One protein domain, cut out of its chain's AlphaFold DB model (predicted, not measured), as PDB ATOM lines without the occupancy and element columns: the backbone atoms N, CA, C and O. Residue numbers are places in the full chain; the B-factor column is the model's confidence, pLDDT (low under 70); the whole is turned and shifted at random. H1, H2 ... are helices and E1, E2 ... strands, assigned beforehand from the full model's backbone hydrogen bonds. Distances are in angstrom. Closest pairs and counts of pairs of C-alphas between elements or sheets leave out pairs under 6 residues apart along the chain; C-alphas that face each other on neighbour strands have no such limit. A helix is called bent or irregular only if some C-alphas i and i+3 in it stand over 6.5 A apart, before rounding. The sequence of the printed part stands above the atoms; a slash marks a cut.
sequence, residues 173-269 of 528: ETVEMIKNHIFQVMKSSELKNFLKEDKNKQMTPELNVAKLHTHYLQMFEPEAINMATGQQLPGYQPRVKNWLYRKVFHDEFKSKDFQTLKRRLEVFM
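AT A GLANCE: This is residues 173 to 269 of the 528 residues of the protein "Hypothetical protein" of Timema bartmani (UniProt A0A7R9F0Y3). Three helices, H1, H3 and H4, cross one another steeply to make a small core, while H5 lies off to one side of it, over the strand E2 of a short two-stranded hairpin. H2 leads into that hairpin, and a long loop, residues 221 to 241, makes the end far from H5. The printed part has 97 residues, with five named helices and two named strands in the order H1 H2 E1 E2 H3 H4 H5; the sheet, E1 - E2, is antiparallel and the class is mostly helix. The whole is compact, with a radius of gyration of the C-alphas of 13.9 A and spans of 40 by 33 by 21 A.

IN THESE COORDINATES: H1, residues 173 to 185, begins at C-alpha 173 (-20.428, 3.212, -33.969) and is 18.5 A long. H2, residues 189 to 194, is 10.7 A long and irregular: C-alphas 189 and 192 are 7.3 A apart. E1, residues 195 to 197, and E2, residues 203 to 207, are 6.5 A and 9.9 A long. H3, residues 209 to 220, is 16.1 A long and begins at C-alpha 209 (-22.446, -14.318, -43.961). H4, residues 242 to 252, is 15.4 A long. H5, residues 258 to 269, is 16.5 A long and ends at C-alpha 269 (-8.219, -21.984, -55.164).

HOW THE PARTS SIT: H3 is the hub, touching H1, H2 and H4. H1 and H3 only just touch, with 3 pairs of C-alphas within 8 A, the closest being those of His 181 and Tyr 216 at 6.8 A; H1 touches H3 with residues 178 to 182 alone. H3 touches H4 with residues 209 to 213 alone, about perpendicular at 75 degrees, and the closest C-alphas are those of His 213 and Asn 242, 6.2 A apart. H1 touches H4, with the C-alphas of Ile 178 and Tyr 245 closest at 6.7 A. H2 and H3 only just touch, with 3 pairs of C-alphas within 8 A, the closest being those of Phe 194 and Lys 211 at 5.9 A. In the hairpin E1 and E2, N 196 and O 206 are 2.9 A apart, within hydrogen-bond range. The closest C-alphas of E2 and H5 are those of Pro 205 and Leu 265, 5.6 A apart. H5 touches no helix, but H2 and H5 are near each other. In H1, H3 and H4 every O i to N i+4 pair is within hydrogen-bond range; in H5 6 of 8 are, and in H2 0 of 2, beside 2 of 3 O i to N i+3 pairs.

THE WHOLE: The two C-alphas farthest apart, those of Gly 235 and Val 267, are 41.4 A from each other. The printed part has no cut. The link from H3 to H4, 21 residues, is long; the other links are tight. The mean pLDDT of the printed part is 77.7; it is under 70 in residues 201 to 205, 227 to 230 and 253 to 269, of which 258 to 269 belong to H5.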
ATOM      1  N   GLU A 173     -21.261   4.123 -34.767       88.88
ATOM      2  CA  GLU A 173     -20.428   3.212 -33.969       88.88
ATOM      3  C   GLU A 173     -20.711   1.728 -34.262       88.88
ATOM      4  O   GLU A 173     -19.818   0.985 -34.647       88.88
ATOM      5  N   THR A 174     -21.971   1.294 -34.174       88.00
ATOM      6  CA  THR A 174     -22.354  -0.109 -34.410       88.00
ATOM      7  C   THR A 174     -22.186  -0.537 -35.873       88.00
ATOM      8  O   THR A 174     -21.949  -1.711 -36.141       88.00
ATOM      9  N   VAL A 175     -22.283   0.387 -36.836       89.38
ATOM     10  CA  VAL A 175     -21.922   0.103 -38.238       89.38
ATOM     11  C   VAL A 175     -20.403  -0.037 -38.384       89.38
ATOM     12  O   VAL A 175     -19.946  -0.923 -39.101       89.38
ATOM     13  N   GLU A 176     -19.630   0.776 -37.664       89.06
ATOM     14  CA  GLU A 176     -18.165   0.761 -37.685       89.06
ATOM     15  C   GLU A 176     -17.573  -0.481 -37.003       89.06
ATOM     16  O   GLU A 176     -16.626  -1.073 -37.517       89.06
ATOM     17  N   MET A 177     -18.181  -0.973 -35.919       89.38
ATOM     18  CA  MET A 177     -17.837  -2.278 -35.332       89.38
ATOM     19  C   MET A 177     -18.017  -3.419 -36.344       89.38
ATOM     20  O   MET A 177     -17.147  -4.279 -36.476       89.38
ATOM     21  N   ILE A 178     -19.122  -3.411 -37.103       90.12
ATOM     22  CA  ILE A 178     -19.392  -4.425 -38.135       90.12
ATOM     23  C   ILE A 178     -18.382  -4.314 -39.288       90.12
ATOM     24  O   ILE A 178     -17.862  -5.337 -39.727       90.12
ATOM     25  N   LYS A 179     -18.062  -3.096 -39.751       88.19
ATOM     26  CA  LYS A 179     -17.007  -2.852 -40.754       88.19
ATOM     27  C   LYS A 179     -15.661  -3.407 -40.291       88.19
ATOM     28  O   LYS A 179     -15.052  -4.193 -41.010       88.19
ATOM     29  N   ASN A 180     -15.218  -3.046 -39.087       88.06
ATOM     30  CA  ASN A 180     -13.922  -3.461 -38.553       88.06
ATOM     31  C   ASN A 180     -13.820  -4.981 -38.375       88.06
ATOM     32  O   ASN A 180     -12.819  -5.562 -38.786       88.06
ATOM     33  N   HIS A 181     -14.871  -5.641 -37.876       90.38
ATOM     34  CA  HIS A 181     -14.935  -7.108 -37.829       90.38
ATOM     35  C   HIS A 181     -14.806  -7.743 -39.221       90.38
ATOM     36  O   HIS A 181     -14.001  -8.655 -39.416       90.38
ATOM     37  N   ILE A 182     -15.550  -7.229 -40.205       86.94
ATOM     38  CA  ILE A 182     -15.477  -7.689 -41.598       86.94
ATOM     39  C   ILE A 182     -14.048  -7.507 -42.142       86.94
ATOM     40  O   ILE A 182     -13.478  -8.459 -42.667       86.94
ATOM     41  N   PHE A 183     -13.419  -6.341 -41.956       84.00
ATOM     42  CA  PHE A 183     -12.037  -6.094 -42.388       84.00
ATOM     43  C   PHE A 183     -10.991  -6.954 -41.663       84.00
ATOM     44  O   PHE A 183      -9.997  -7.320 -42.289       84.00
ATOM     45  N   GLN A 184     -11.198  -7.307 -40.391       84.25
ATOM     46  CA  GLN A 184     -10.323  -8.223 -39.652       84.25
ATOM     47  C   GLN A 184     -10.390  -9.641 -40.232       84.25
ATOM     48  O   GLN A 184      -9.362 -10.173 -40.649       84.25
ATOM     49  N   VAL A 185     -11.590 -10.223 -40.361       84.12
ATOM     50  CA  VAL A 185     -11.759 -11.584 -40.909       84.12
ATOM     51  C   VAL A 185     -11.315 -11.671 -42.375       84.12
ATOM     52  O   VAL A 185     -10.731 -12.663 -42.797       84.12
ATOM     53  N   MET A 186     -11.513 -10.609 -43.158       77.94
ATOM     54  CA  MET A 186     -11.030 -10.519 -44.543       77.94
ATOM     55  C   MET A 186      -9.505 -10.384 -44.675       77.94
ATOM     56  O   MET A 186      -8.965 -10.588 -45.765       77.94
ATOM     57  N   LYS A 187      -8.802 -10.022 -43.594       77.12
ATOM     58  CA  LYS A 187      -7.337  -9.926 -43.562       77.12
ATOM     59  C   LYS A 187      -6.665 -11.155 -42.945       77.12
ATOM     60  O   LYS A 187      -5.518 -11.415 -43.322       77.12
ATOM     61  N   SER A 188      -7.341 -11.879 -42.050       78.25
ATOM     62  CA  SER A 188      -6.781 -13.016 -41.307       78.25
ATOM     63  C   SER A 188      -6.533 -14.259 -42.176       78.25
ATOM     64  O   SER A 188      -7.054 -14.410 -43.283       78.25
ATOM     65  N   SER A 189      -5.711 -15.173 -41.657       72.06
ATOM     66  CA  SER A 189      -5.477 -16.516 -42.211       72.06
ATOM     67  C   SER A 189      -6.714 -17.423 -42.122       72.06
ATOM     68  O   SER A 189      -6.872 -18.344 -42.922       72.06
ATOM     69  N   GLU A 190      -7.615 -17.134 -41.184       71.50
ATOM     70  CA  GLU A 190      -8.818 -17.912 -40.874       71.50
ATOM     71  C   GLU A 190      -9.952 -17.735 -41.892       71.50
ATOM     72  O   GLU A 190     -10.967 -18.422 -41.797       71.50
ATOM     73  N   LEU A 191      -9.790 -16.853 -42.890       73.56
ATOM     74  CA  LEU A 191     -10.781 -16.555 -43.933       73.56
ATOM     75  C   LEU A 191     -11.421 -17.818 -44.545       73.56
ATOM     76  O   LEU A 191     -12.621 -17.829 -44.823       73.56
ATOM     77  N   LYS A 192     -10.640 -18.902 -44.679       73.38
ATOM     78  CA  LYS A 192     -11.085 -20.224 -45.156       73.38
ATOM     79  C   LYS A 192     -12.262 -20.796 -44.350       73.38
ATOM     80  O   LYS A 192     -13.176 -21.363 -44.939       73.38
ATOM     81  N   ASN A 193     -12.285 -20.600 -43.032       79.50
ATOM     82  CA  ASN A 193     -13.313 -21.129 -42.127       79.50
ATOM     83  C   ASN A 193     -14.698 -20.511 -42.404       79.50
ATOM     84  O   ASN A 193     -15.738 -21.143 -42.185       79.50
ATOM     85  N   PHE A 194     -14.712 -19.280 -42.927       80.31
ATOM     86  CA  PHE A 194     -15.911 -18.482 -43.184       80.31
ATOM     87  C   PHE A 194     -16.467 -18.634 -44.598       80.31
ATOM     88  O   PHE A 194     -17.503 -18.044 -44.901       80.31
ATOM     89  N   LEU A 195     -15.830 -19.424 -45.461       80.44
ATOM     90  CA  LEU A 195     -16.346 -19.726 -46.793       80.44
ATOM     91  C   LEU A 195     -17.578 -20.646 -46.726       80.44
ATOM     92  O   LEU A 195     -17.876 -21.280 -45.701       80.44
ATOM     93  N   LYS A 196     -18.349 -20.664 -47.817       78.25
ATOM     94  CA  LYS A 196     -19.427 -21.635 -48.021       78.25
ATOM     95  C   LYS A 196     -18.859 -22.932 -48.586       78.25
ATOM     96  O   LYS A 196     -18.162 -22.919 -49.602       78.25
ATOM     97  N   GLU A 197     -19.252 -24.038 -47.972       75.81
ATOM     98  CA  GLU A 197     -19.094 -25.372 -48.539       75.81
ATOM     99  C   GLU A 197     -20.218 -25.644 -49.545       75.81
ATOM    100  O   GLU A 197     -21.390 -25.359 -49.280       75.81
ATOM    101  N   ASP A 198     -19.860 -26.208 -50.694       72.94
ATOM    102  CA  ASP A 198     -20.809 -26.718 -51.677       72.94
ATOM    103  C   ASP A 198     -21.380 -28.083 -51.258       72.94
ATOM    104  O   ASP A 198     -20.884 -28.737 -50.337       72.94
ATOM    105  N   LYS A 199     -22.391 -28.583 -51.985       70.75
ATOM    106  CA  LYS A 199     -22.989 -29.919 -51.738       70.75
ATOM    107  C   LYS A 199     -21.957 -31.057 -51.687       70.75
ATOM    108  O   LYS A 199     -22.166 -32.040 -50.983       70.75
ATOM    109  N   ASN A 200     -20.846 -30.898 -52.405       72.25
ATOM    110  CA  ASN A 200     -19.755 -31.869 -52.498       72.25
ATOM    111  C   ASN A 200     -18.661 -31.642 -51.430       72.25
ATOM    112  O   ASN A 200     -17.557 -32.162 -51.574       72.25
ATOM    113  N   LYS A 201     -18.931 -30.831 -50.392       67.19
ATOM    114  CA  LYS A 201     -17.983 -30.382 -49.346       67.19
ATOM    115  C   LYS A 201     -16.749 -29.622 -49.862       67.19
ATOM    116  O   LYS A 201     -15.790 -29.424 -49.122       67.19
ATOM    117  N   GLN A 202     -16.767 -29.175 -51.117       67.31
ATOM    118  CA  GLN A 202     -15.716 -28.330 -51.686       67.31
ATOM    119  C   GLN A 202     -15.914 -26.874 -51.256       67.31
ATOM    120  O   GLN A 202     -17.045 -26.420 -51.077       67.31
ATOM    121  N   MET A 203     -14.815 -26.145 -51.070       67.69
ATOM    122  CA  MET A 203     -14.850 -24.772 -50.574       67.69
ATOM    123  C   MET A 203     -15.034 -23.782 -51.732       67.69
ATOM    124  O   MET A 203     -14.226 -23.752 -52.657       67.69
ATOM    125  N   THR A 204     -16.088 -22.969 -51.682       67.94
ATOM    126  CA  THR A 204     -16.387 -21.968 -52.721       67.94
ATOM    127  C   THR A 204     -15.760 -20.605 -52.388       67.94
ATOM    128  O   THR A 204     -15.579 -20.292 -51.209       67.94
ATOM    129  N   PRO A 205     -15.497 -19.728 -53.377       67.31
ATOM    130  CA  PRO A 205     -14.978 -18.378 -53.143       67.31
ATOM    131  C   PRO A 205     -16.077 -17.385 -52.702       67.31
ATOM    132  O   PRO A 205     -15.989 -16.189 -52.974       67.31
ATOM    133  N   GLU A 206     -17.137 -17.855 -52.031       71.56
ATOM    134  CA  GLU A 206     -18.201 -17.008 -51.484       71.56
ATOM    135  C   GLU A 206     -18.272 -17.135 -49.955       71.56
ATOM    136  O   GLU A 206     -18.285 -18.232 -49.394       71.56
ATOM    137  N   LEU A 207     -18.356 -16.000 -49.261       79.94
ATOM    138  CA  LEU A 207     -18.389 -15.967 -47.800       79.94
ATOM    139  C   LEU A 207     -19.768 -16.326 -47.238       79.94
ATOM    140  O   LEU A 207     -20.817 -15.816 -47.649       79.94
ATOM    141  N   ASN A 208     -19.768 -17.175 -46.217       85.19
ATOM    142  CA  ASN A 208     -20.944 -17.528 -45.453       85.19
ATOM    143  C   ASN A 208     -21.240 -16.445 -44.405       85.19
ATOM    144  O   ASN A 208     -20.832 -16.517 -43.246       85.19
ATOM    145  N   VAL A 209     -22.031 -15.449 -44.811       85.69
ATOM    146  CA  VAL A 209     -22.446 -14.318 -43.961       85.69
ATOM    147  C   VAL A 209     -23.229 -14.750 -42.700       85.69
ATOM    148  O   VAL A 209     -23.410 -13.943 -41.794       85.69
ATOM    149  N   ALA A 210     -23.684 -16.010 -42.599       86.12
ATOM    150  CA  ALA A 210     -24.198 -16.550 -41.336       86.12
ATOM    151  C   ALA A 210     -23.060 -16.893 -40.358       86.12
ATOM    152  O   ALA A 210     -23.085 -16.377 -39.246       86.12
ATOM    153  N   LYS A 211     -22.041 -17.662 -40.787       86.94
ATOM    154  CA  LYS A 211     -20.835 -17.949 -39.978       86.94
ATOM    155  C   LYS A 211     -20.171 -16.649 -39.498       86.94
ATOM    156  O   LYS A 211     -19.838 -16.524 -38.325       86.94
ATOM    157  N   LEU A 212     -20.049 -15.657 -40.388       87.19
ATOM    158  CA  LEU A 212     -19.509 -14.333 -40.053       87.19
ATOM    159  C   LEU A 212     -20.331 -13.601 -38.977       87.19
ATOM    160  O   LEU A 212     -19.755 -13.023 -38.059       87.19
ATOM    161  N   HIS A 213     -21.668 -13.641 -39.048       90.06
ATOM    162  CA  HIS A 213     -22.521 -13.018 -38.026       90.06
ATOM    163  C   HIS A 213     -22.456 -13.759 -36.680       90.06
ATOM    164  O   HIS A 213     -22.403 -13.102 -35.643       90.06
ATOM    165  N   THR A 214     -22.382 -15.094 -36.682       88.06
ATOM    166  CA  THR A 214     -22.128 -15.893 -35.470       88.06
ATOM    167  C   THR A 214     -20.807 -15.484 -34.811       88.06
ATOM    168  O   THR A 214     -20.789 -15.202 -33.617       88.06
ATOM    169  N   HIS A 215     -19.731 -15.344 -35.588       89.12
ATOM    170  CA  HIS A 215     -18.423 -14.918 -35.081       89.12
ATOM    171  C   HIS A 215     -18.404 -13.470 -34.575       89.12
ATOM    172  O   HIS A 215     -17.754 -13.172 -33.576       89.12
ATOM    173  N   TYR A 216     -19.134 -12.559 -35.231       90.12
ATOM    174  CA  TYR A 216     -19.320 -11.197 -34.720       90.12
ATOM    175  C   TYR A 216     -19.933 -11.228 -33.313       90.12
ATOM    176  O   TYR A 216     -19.444 -10.561 -32.405       90.12
ATOM    177  N   LEU A 217     -20.988 -12.023 -33.117       89.31
ATOM    178  CA  LEU A 217     -21.628 -12.158 -31.811       89.31
ATOM    179  C   LEU A 217     -20.703 -12.835 -30.787       89.31
ATOM    180  O   LEU A 217     -20.617 -12.353 -29.668       89.31
ATOM    181  N   GLN A 218     -19.946 -13.870 -31.165       87.25
ATOM    182  CA  GLN A 218     -18.957 -14.494 -30.270       87.25
ATOM    183  C   GLN A 218     -17.888 -13.502 -29.775       87.25
ATOM    184  O   GLN A 218     -17.491 -13.583 -28.618       87.25
ATOM    185  N   MET A 219     -17.450 -12.552 -30.613       86.38
ATOM    186  CA  MET A 219     -16.473 -11.522 -30.227       86.38
ATOM    187  C   MET A 219     -17.070 -10.363 -29.414       86.38
ATOM    188  O   MET A 219     -16.453  -9.912 -28.454       86.38
ATOM    189  N   PHE A 220     -18.221  -9.827 -29.832       85.94
ATOM    190  CA  PHE A 220     -18.719  -8.520 -29.368       85.94
ATOM    191  C   PHE A 220     -20.002  -8.589 -28.527       85.94
ATOM    192  O   PHE A 220     -20.426  -7.575 -27.978       85.94
ATOM    193  N   GLU A 221     -20.652  -9.749 -28.454       85.06
ATOM    194  CA  GLU A 221     -21.917  -9.949 -27.738       85.06
ATOM    195  C   GLU A 221     -22.064 -11.427 -27.293       85.06
ATOM    196  O   GLU A 221     -23.052 -12.072 -27.649       85.06
ATOM    197  N   PRO A 222     -21.085 -12.016 -26.563       81.25
ATOM    198  CA  PRO A 222     -21.031 -13.464 -26.314       81.25
ATOM    199  C   PRO A 222     -22.249 -13.995 -25.546       81.25
ATOM    200  O   PRO A 222     -22.681 -15.117 -25.791       81.25
ATOM    201  N   GLU A 223     -22.875 -13.163 -24.705       81.44
ATOM    202  CA  GLU A 223     -24.167 -13.427 -24.051       81.44
ATOM    203  C   GLU A 223     -25.286 -13.846 -25.023       81.44
ATOM    204  O   GLU A 223     -26.237 -14.517 -24.629       81.44
ATOM    205  N   ALA A 224     -25.202 -13.451 -26.297       78.69
ATOM    206  CA  ALA A 224     -26.189 -13.805 -27.307       78.69
ATOM    207  C   ALA A 224     -26.123 -15.274 -27.747       78.69
ATOM    208  O   ALA A 224     -27.059 -15.734 -28.406       78.69
ATOM    209  N   ILE A 225     -25.033 -15.994 -27.458       80.81
ATOM    210  CA  ILE A 225     -24.707 -17.297 -28.049       80.81
ATOM    211  C   ILE A 225     -24.365 -18.334 -26.977       80.81
ATOM    212  O   ILE A 225     -23.592 -18.092 -26.056       80.81
ATOM    213  N   ASN A 226     -24.869 -19.555 -27.155       78.12
ATOM    214  CA  ASN A 226     -24.325 -20.712 -26.457       78.12
ATOM    215  C   ASN A 226     -22.948 -21.055 -27.056       78.12
ATOM    216  O   ASN A 226     -22.864 -21.541 -28.186       78.12
ATOM    217  N   MET A 227     -21.879 -20.809 -26.294       68.06
ATOM    218  CA  MET A 227     -20.493 -20.997 -26.744       68.06
ATOM    219  C   MET A 227     -20.188 -22.426 -27.227       68.06
ATOM    220  O   MET A 227     -19.371 -22.588 -28.127       68.06
ATOM    221  N   ALA A 228     -20.863 -23.447 -26.684       67.38
ATOM    222  CA  ALA A 228     -20.638 -24.847 -27.045       67.38
ATOM    223  C   ALA A 228     -21.357 -25.282 -28.338       67.38
ATOM    224  O   ALA A 228     -20.948 -26.258 -28.960       67.38
ATOM    225  N   THR A 229     -22.422 -24.585 -28.756       69.31
ATOM    226  CA  THR A 229     -23.207 -24.956 -29.955       69.31
ATOM    227  C   THR A 229     -23.171 -23.914 -31.074       69.31
ATOM    228  O   THR A 229     -23.648 -24.187 -32.176       69.31
ATOM    229  N   GLY A 230     -22.660 -22.706 -30.810       67.94
ATOM    230  CA  GLY A 230     -22.680 -21.576 -31.748       67.94
ATOM    231  C   GLY A 230     -24.085 -21.039 -32.056       67.94
ATOM    232  O   GLY A 230     -24.245 -20.193 -32.937       67.94
ATOM    233  N   GLN A 231     -25.118 -21.527 -31.360       74.62
ATOM    234  CA  GLN A 231     -26.510 -21.138 -31.581       74.62
ATOM    235  C   GLN A 231     -26.872 -19.914 -30.736       74.62
ATOM    236  O   GLN A 231     -26.487 -19.810 -29.571       74.62
ATOM    237  N   GLN A 232     -27.651 -18.998 -31.317       75.69
ATOM    238  CA  GLN A 232     -28.185 -17.845 -30.593       75.69
ATOM    239  C   GLN A 232     -29.161 -18.318 -29.502       75.69
ATOM    240  O   GLN A 232     -30.051 -19.122 -29.785       75.69
ATOM    241  N   LEU A 233     -29.029 -17.803 -28.276       78.62
ATOM    242  CA  LEU A 233     -29.886 -18.202 -27.157       78.62
ATOM    243  C   LEU A 233     -31.368 -17.855 -27.417       78.62
ATOM    244  O   LEU A 233     -31.675 -16.714 -27.794       78.62
ATOM    245  N   PRO A 234     -32.309 -18.796 -27.188       74.62
ATOM    246  CA  PRO A 234     -33.739 -18.524 -27.282       74.62
ATOM    247  C   PRO A 234     -34.154 -17.366 -26.366       74.62
ATOM    248  O   PRO A 234     -33.892 -17.377 -25.168       74.62
ATOM    249  N   GLY A 235     -34.806 -16.353 -26.936       77.25
ATOM    250  CA  GLY A 235     -35.258 -15.160 -26.212       77.25
ATOM    251  C   GLY A 235     -34.279 -13.980 -26.228       77.25
ATOM    252  O   GLY A 235     -34.748 -12.841 -26.281       77.25
ATOM    253  N   TYR A 236     -32.957 -14.201 -26.292       80.50
ATOM    254  CA  TYR A 236     -31.990 -13.095 -26.381       80.50
ATOM    255  C   TYR A 236     -32.205 -12.292 -27.677       80.50
ATOM    256  O   TYR A 236     -32.566 -12.838 -28.727       80.50
ATOM    257  N   GLN A 237     -32.012 -10.972 -27.616       78.00
ATOM    258  CA  GLN A 237     -32.200 -10.056 -28.744       78.00
ATOM    259  C   GLN A 237     -30.903  -9.289 -29.027       78.00
ATOM    260  O   GLN A 237     -30.749  -8.188 -28.503       78.00
ATOM    261  N   PRO A 238     -30.020  -9.814 -29.898       83.44
ATOM    262  CA  PRO A 238     -28.731  -9.191 -30.176       83.44
ATOM    263  C   PRO A 238     -28.865  -7.744 -30.655       83.44
ATOM    264  O   PRO A 238     -29.739  -7.437 -31.483       83.44
ATOM    265  N   ARG A 239     -27.965  -6.877 -30.182       84.94
ATOM    266  CA  ARG A 239     -27.754  -5.499 -30.647       84.94
ATOM    267  C   ARG A 239     -27.517  -5.496 -32.154       84.94
ATOM    268  O   ARG A 239     -28.166  -4.739 -32.880       84.94
ATOM    269  N   VAL A 240     -26.666  -6.403 -32.643       88.12
ATOM    270  CA  VAL A 240     -26.441  -6.614 -34.080       88.12
ATOM    271  C   VAL A 240     -27.200  -7.840 -34.568       88.12
ATOM    272  O   VAL A 240     -26.787  -8.985 -34.403       88.12
ATOM    273  N   LYS A 241     -28.327  -7.599 -35.239       89.38
ATOM    274  CA  LYS A 241     -29.154  -8.658 -35.836       89.38
ATOM    275  C   LYS A 241     -28.615  -9.080 -37.203       89.38
ATOM    276  O   LYS A 241     -28.129  -8.250 -37.966       89.38
ATOM    277  N   ASN A 242     -28.799 -10.352 -37.554       89.31
ATOM    278  CA  ASN A 242     -28.273 -10.969 -38.781       89.31
ATOM    279  C   ASN A 242     -28.607 -10.170 -40.064       89.31
ATOM    280  O   ASN A 242     -27.752  -9.975 -40.924       89.31
ATOM    281  N   TRP A 243     -29.823  -9.610 -40.167       90.06
ATOM    282  CA  TRP A 243     -30.224  -8.761 -41.302       90.06
ATOM    283  C   TRP A 243     -29.418  -7.455 -41.407       90.06
ATOM    284  O   TRP A 243     -29.178  -6.980 -42.515       90.06
ATOM    285  N   LEU A 244     -29.009  -6.873 -40.275       89.94
ATOM    286  CA  LEU A 244     -28.221  -5.643 -40.216       89.94
ATOM    287  C   LEU A 244     -26.770  -5.939 -40.589       89.94
ATOM    288  O   LEU A 244     -26.232  -5.260 -41.458       89.94
ATOM    289  N   TYR A 245     -26.191  -6.997 -40.012       91.06
ATOM    290  CA  TYR A 245     -24.860  -7.476 -40.378       91.06
ATOM    291  C   TYR A 245     -24.777  -7.752 -41.888       91.06
ATOM    292  O   TYR A 245     -23.939  -7.181 -42.579       91.06
ATOM    293  N   ARG A 246     -25.738  -8.513 -42.438       90.50
ATOM    294  CA  ARG A 246     -25.872  -8.745 -43.888       90.50
ATOM    295  C   ARG A 246     -26.057  -7.467 -44.699       90.50
ATOM    296  O   ARG A 246     -25.557  -7.403 -45.817       90.50
ATOM    297  N   LYS A 247     -26.781  -6.464 -44.187       89.62
ATOM    298  CA  LYS A 247     -26.946  -5.183 -44.890       89.62
ATOM    299  C   LYS A 247     -25.611  -4.450 -44.990       89.62
ATOM    300  O   LYS A 247     -25.262  -4.048 -46.093       89.62
ATOM    301  N   VAL A 248     -24.893  -4.287 -43.874       87.69
ATOM    302  CA  VAL A 248     -23.574  -3.632 -43.864       87.69
ATOM    303  C   VAL A 248     -22.626  -4.413 -44.767       87.69
ATOM    304  O   VAL A 248     -22.170  -3.852 -45.752       87.69
ATOM    305  N   PHE A 249     -22.472  -5.724 -44.550       87.06
ATOM    306  CA  PHE A 249     -21.692  -6.617 -45.414       87.06
ATOM    307  C   PHE A 249     -21.992  -6.397 -46.902       87.06
ATOM    308  O   PHE A 249     -21.089  -6.092 -47.669       87.06
ATOM    309  N   HIS A 250     -23.258  -6.471 -47.326       83.44
ATOM    310  CA  HIS A 250     -23.585  -6.285 -48.737       83.44
ATOM    311  C   HIS A 250     -23.421  -4.848 -49.227       83.44
ATOM    312  O   HIS A 250     -23.293  -4.673 -50.432       83.44
ATOM    313  N   ASP A 251     -23.493  -3.816 -48.389       83.19
ATOM    314  CA  ASP A 251     -23.266  -2.429 -48.812       83.19
ATOM    315  C   ASP A 251     -21.763  -2.122 -48.947       83.19
ATOM    316  O   ASP A 251     -21.369  -1.599 -49.987       83.19
ATOM    317  N   GLU A 252     -20.923  -2.582 -48.015       76.31
ATOM    318  CA  GLU A 252     -19.455  -2.509 -48.124       76.31
ATOM    319  C   GLU A 252     -18.923  -3.377 -49.288       76.31
ATOM    320  O   GLU A 252     -18.078  -2.948 -50.068       76.31
ATOM    321  N   PHE A 253     -19.490  -4.570 -49.512       68.75
ATOM    322  CA  PHE A 253     -19.119  -5.435 -50.646       68.75
ATOM    323  C   PHE A 253     -19.542  -4.871 -52.018       68.75
ATOM    324  O   PHE A 253     -19.158  -5.421 -53.049       68.75
ATOM    325  N   LYS A 254     -20.307  -3.769 -52.076       64.94
ATOM    326  CA  LYS A 254     -20.527  -3.013 -53.326       64.94
ATOM    327  C   LYS A 254     -19.468  -1.924 -53.541       64.94
ATOM    328  O   LYS A 254     -19.233  -1.540 -54.686       64.94
ATOM    329  N   SER A 255     -18.829  -1.411 -52.487       57.97
ATOM    330  CA  SER A 255     -17.846  -0.325 -52.575       57.97
ATOM    331  C   SER A 255     -16.434  -0.835 -52.881       57.97
ATOM    332  O   SER A 255     -15.549  -0.770 -52.043       57.97
ATOM    333  N   LYS A 256     -16.228  -1.274 -54.133       51.50
ATOM    334  CA  LYS A 256     -14.937  -1.582 -54.797       51.50
ATOM    335  C   LYS A 256     -14.092  -2.740 -54.231       51.50
ATOM    336  O   LYS A 256     -13.592  -3.529 -55.033       51.50
ATOM    337  N   ASP A 257     -13.975  -2.897 -52.915       53.81
ATOM    338  CA  ASP A 257     -13.054  -3.849 -52.266       53.81
ATOM    339  C   ASP A 257     -13.312  -5.318 -52.628       53.81
ATOM    340  O   ASP A 257     -12.394  -6.141 -52.595       53.81
ATOM    341  N   PHE A 258     -14.533  -5.650 -53.059       56.69
ATOM    342  CA  PHE A 258     -14.890  -6.983 -53.543       56.69
ATOM    343  C   PHE A 258     -13.987  -7.489 -54.681       56.69
ATOM    344  O   PHE A 258     -13.773  -8.691 -54.762       56.69
ATOM    345  N   GLN A 259     -13.400  -6.624 -55.518       56.59
ATOM    346  CA  GLN A 259     -12.430  -7.063 -56.536       56.59
ATOM    347  C   GLN A 259     -11.100  -7.520 -55.913       56.59
ATOM    348  O   GLN A 259     -10.570  -8.572 -56.266       56.59
ATOM    349  N   THR A 260     -10.584  -6.762 -54.942       60.47
ATOM    350  CA  THR A 260      -9.363  -7.094 -54.187       60.47
ATOM    351  C   THR A 260      -9.549  -8.381 -53.378       60.47
ATOM    352  O   THR A 260      -8.659  -9.229 -53.325       60.47
ATOM    353  N   LEU A 261     -10.738  -8.556 -52.796       60.31
ATOM    354  CA  LEU A 261     -11.136  -9.761 -52.072       60.31
ATOM    355  C   LEU A 261     -11.357 -10.966 -52.972       60.31
ATOM    356  O   LEU A 261     -10.849 -12.033 -52.651       60.31
ATOM    357  N   LYS A 262     -12.049 -10.807 -54.105       61.50
ATOM    358  CA  LYS A 262     -12.236 -11.875 -55.091       61.50
ATOM    359  C   LYS A 262     -10.880 -12.420 -55.540       61.50
ATOM    360  O   LYS A 262     -10.671 -13.619 -55.421       61.50
ATOM    361  N   ARG A 263      -9.915 -11.544 -55.854       65.69
ATOM    362  CA  ARG A 263      -8.531 -11.943 -56.165       65.69
ATOM    363  C   ARG A 263      -7.859 -12.720 -55.024       65.69
ATOM    364  O   ARG A 263      -7.238 -13.747 -55.269       65.69
ATOM    365  N   ARG A 264      -7.992 -12.271 -53.768       65.44
ATOM    366  CA  ARG A 264      -7.409 -12.971 -52.602       65.44
ATOM    367  C   ARG A 264      -8.108 -14.303 -52.284       65.44
ATOM    368  O   ARG A 264      -7.487 -15.182 -51.699       65.44
ATOM    369  N   LEU A 265      -9.374 -14.459 -52.669       65.06
ATOM    370  CA  LEU A 265     -10.132 -15.710 -52.571       65.06
ATOM    371  C   LEU A 265      -9.786 -16.679 -53.713       65.06
ATOM    372  O   LEU A 265      -9.673 -17.875 -53.470       65.06
ATOM    373  N   GLU A 266      -9.548 -16.166 -54.920       64.19
ATOM    374  CA  GLU A 266      -9.087 -16.931 -56.086       64.19
ATOM    375  C   GLU A 266      -7.697 -17.541 -55.856       64.19
ATOM    376  O   GLU A 266      -7.509 -18.722 -56.125       64.19
ATOM    377  N   VAL A 267      -6.772 -16.800 -55.233       65.69
ATOM    378  CA  VAL A 267      -5.445 -17.312 -54.820       65.69
ATOM    379  C   VAL A 267      -5.539 -18.507 -53.853       65.69
ATOM    380  O   VAL A 267      -4.655 -19.357 -53.832       65.69
ATOM    381  N   PHE A 268      -6.622 -18.646 -53.076       58.31
ATOM    382  CA  PHE A 268      -6.836 -19.836 -52.238       58.31
ATOM    383  C   PHE A 268      -7.414 -21.048 -52.994       58.31
ATOM    384  O   PHE A 268      -7.581 -22.105 -52.381       58.31
ATOM    385  N   MET A 269      -7.709 -20.917 -54.293       56.06
ATOM    386  CA  MET A 269      -8.219 -21.984 -55.164       56.06
ATOM    387  C   MET A 269      -7.207 -22.463 -56.217       56.06
ATOM    388  O   MET A 269      -7.541 -23.340 -57.016       56.06
TER     389      MET A 269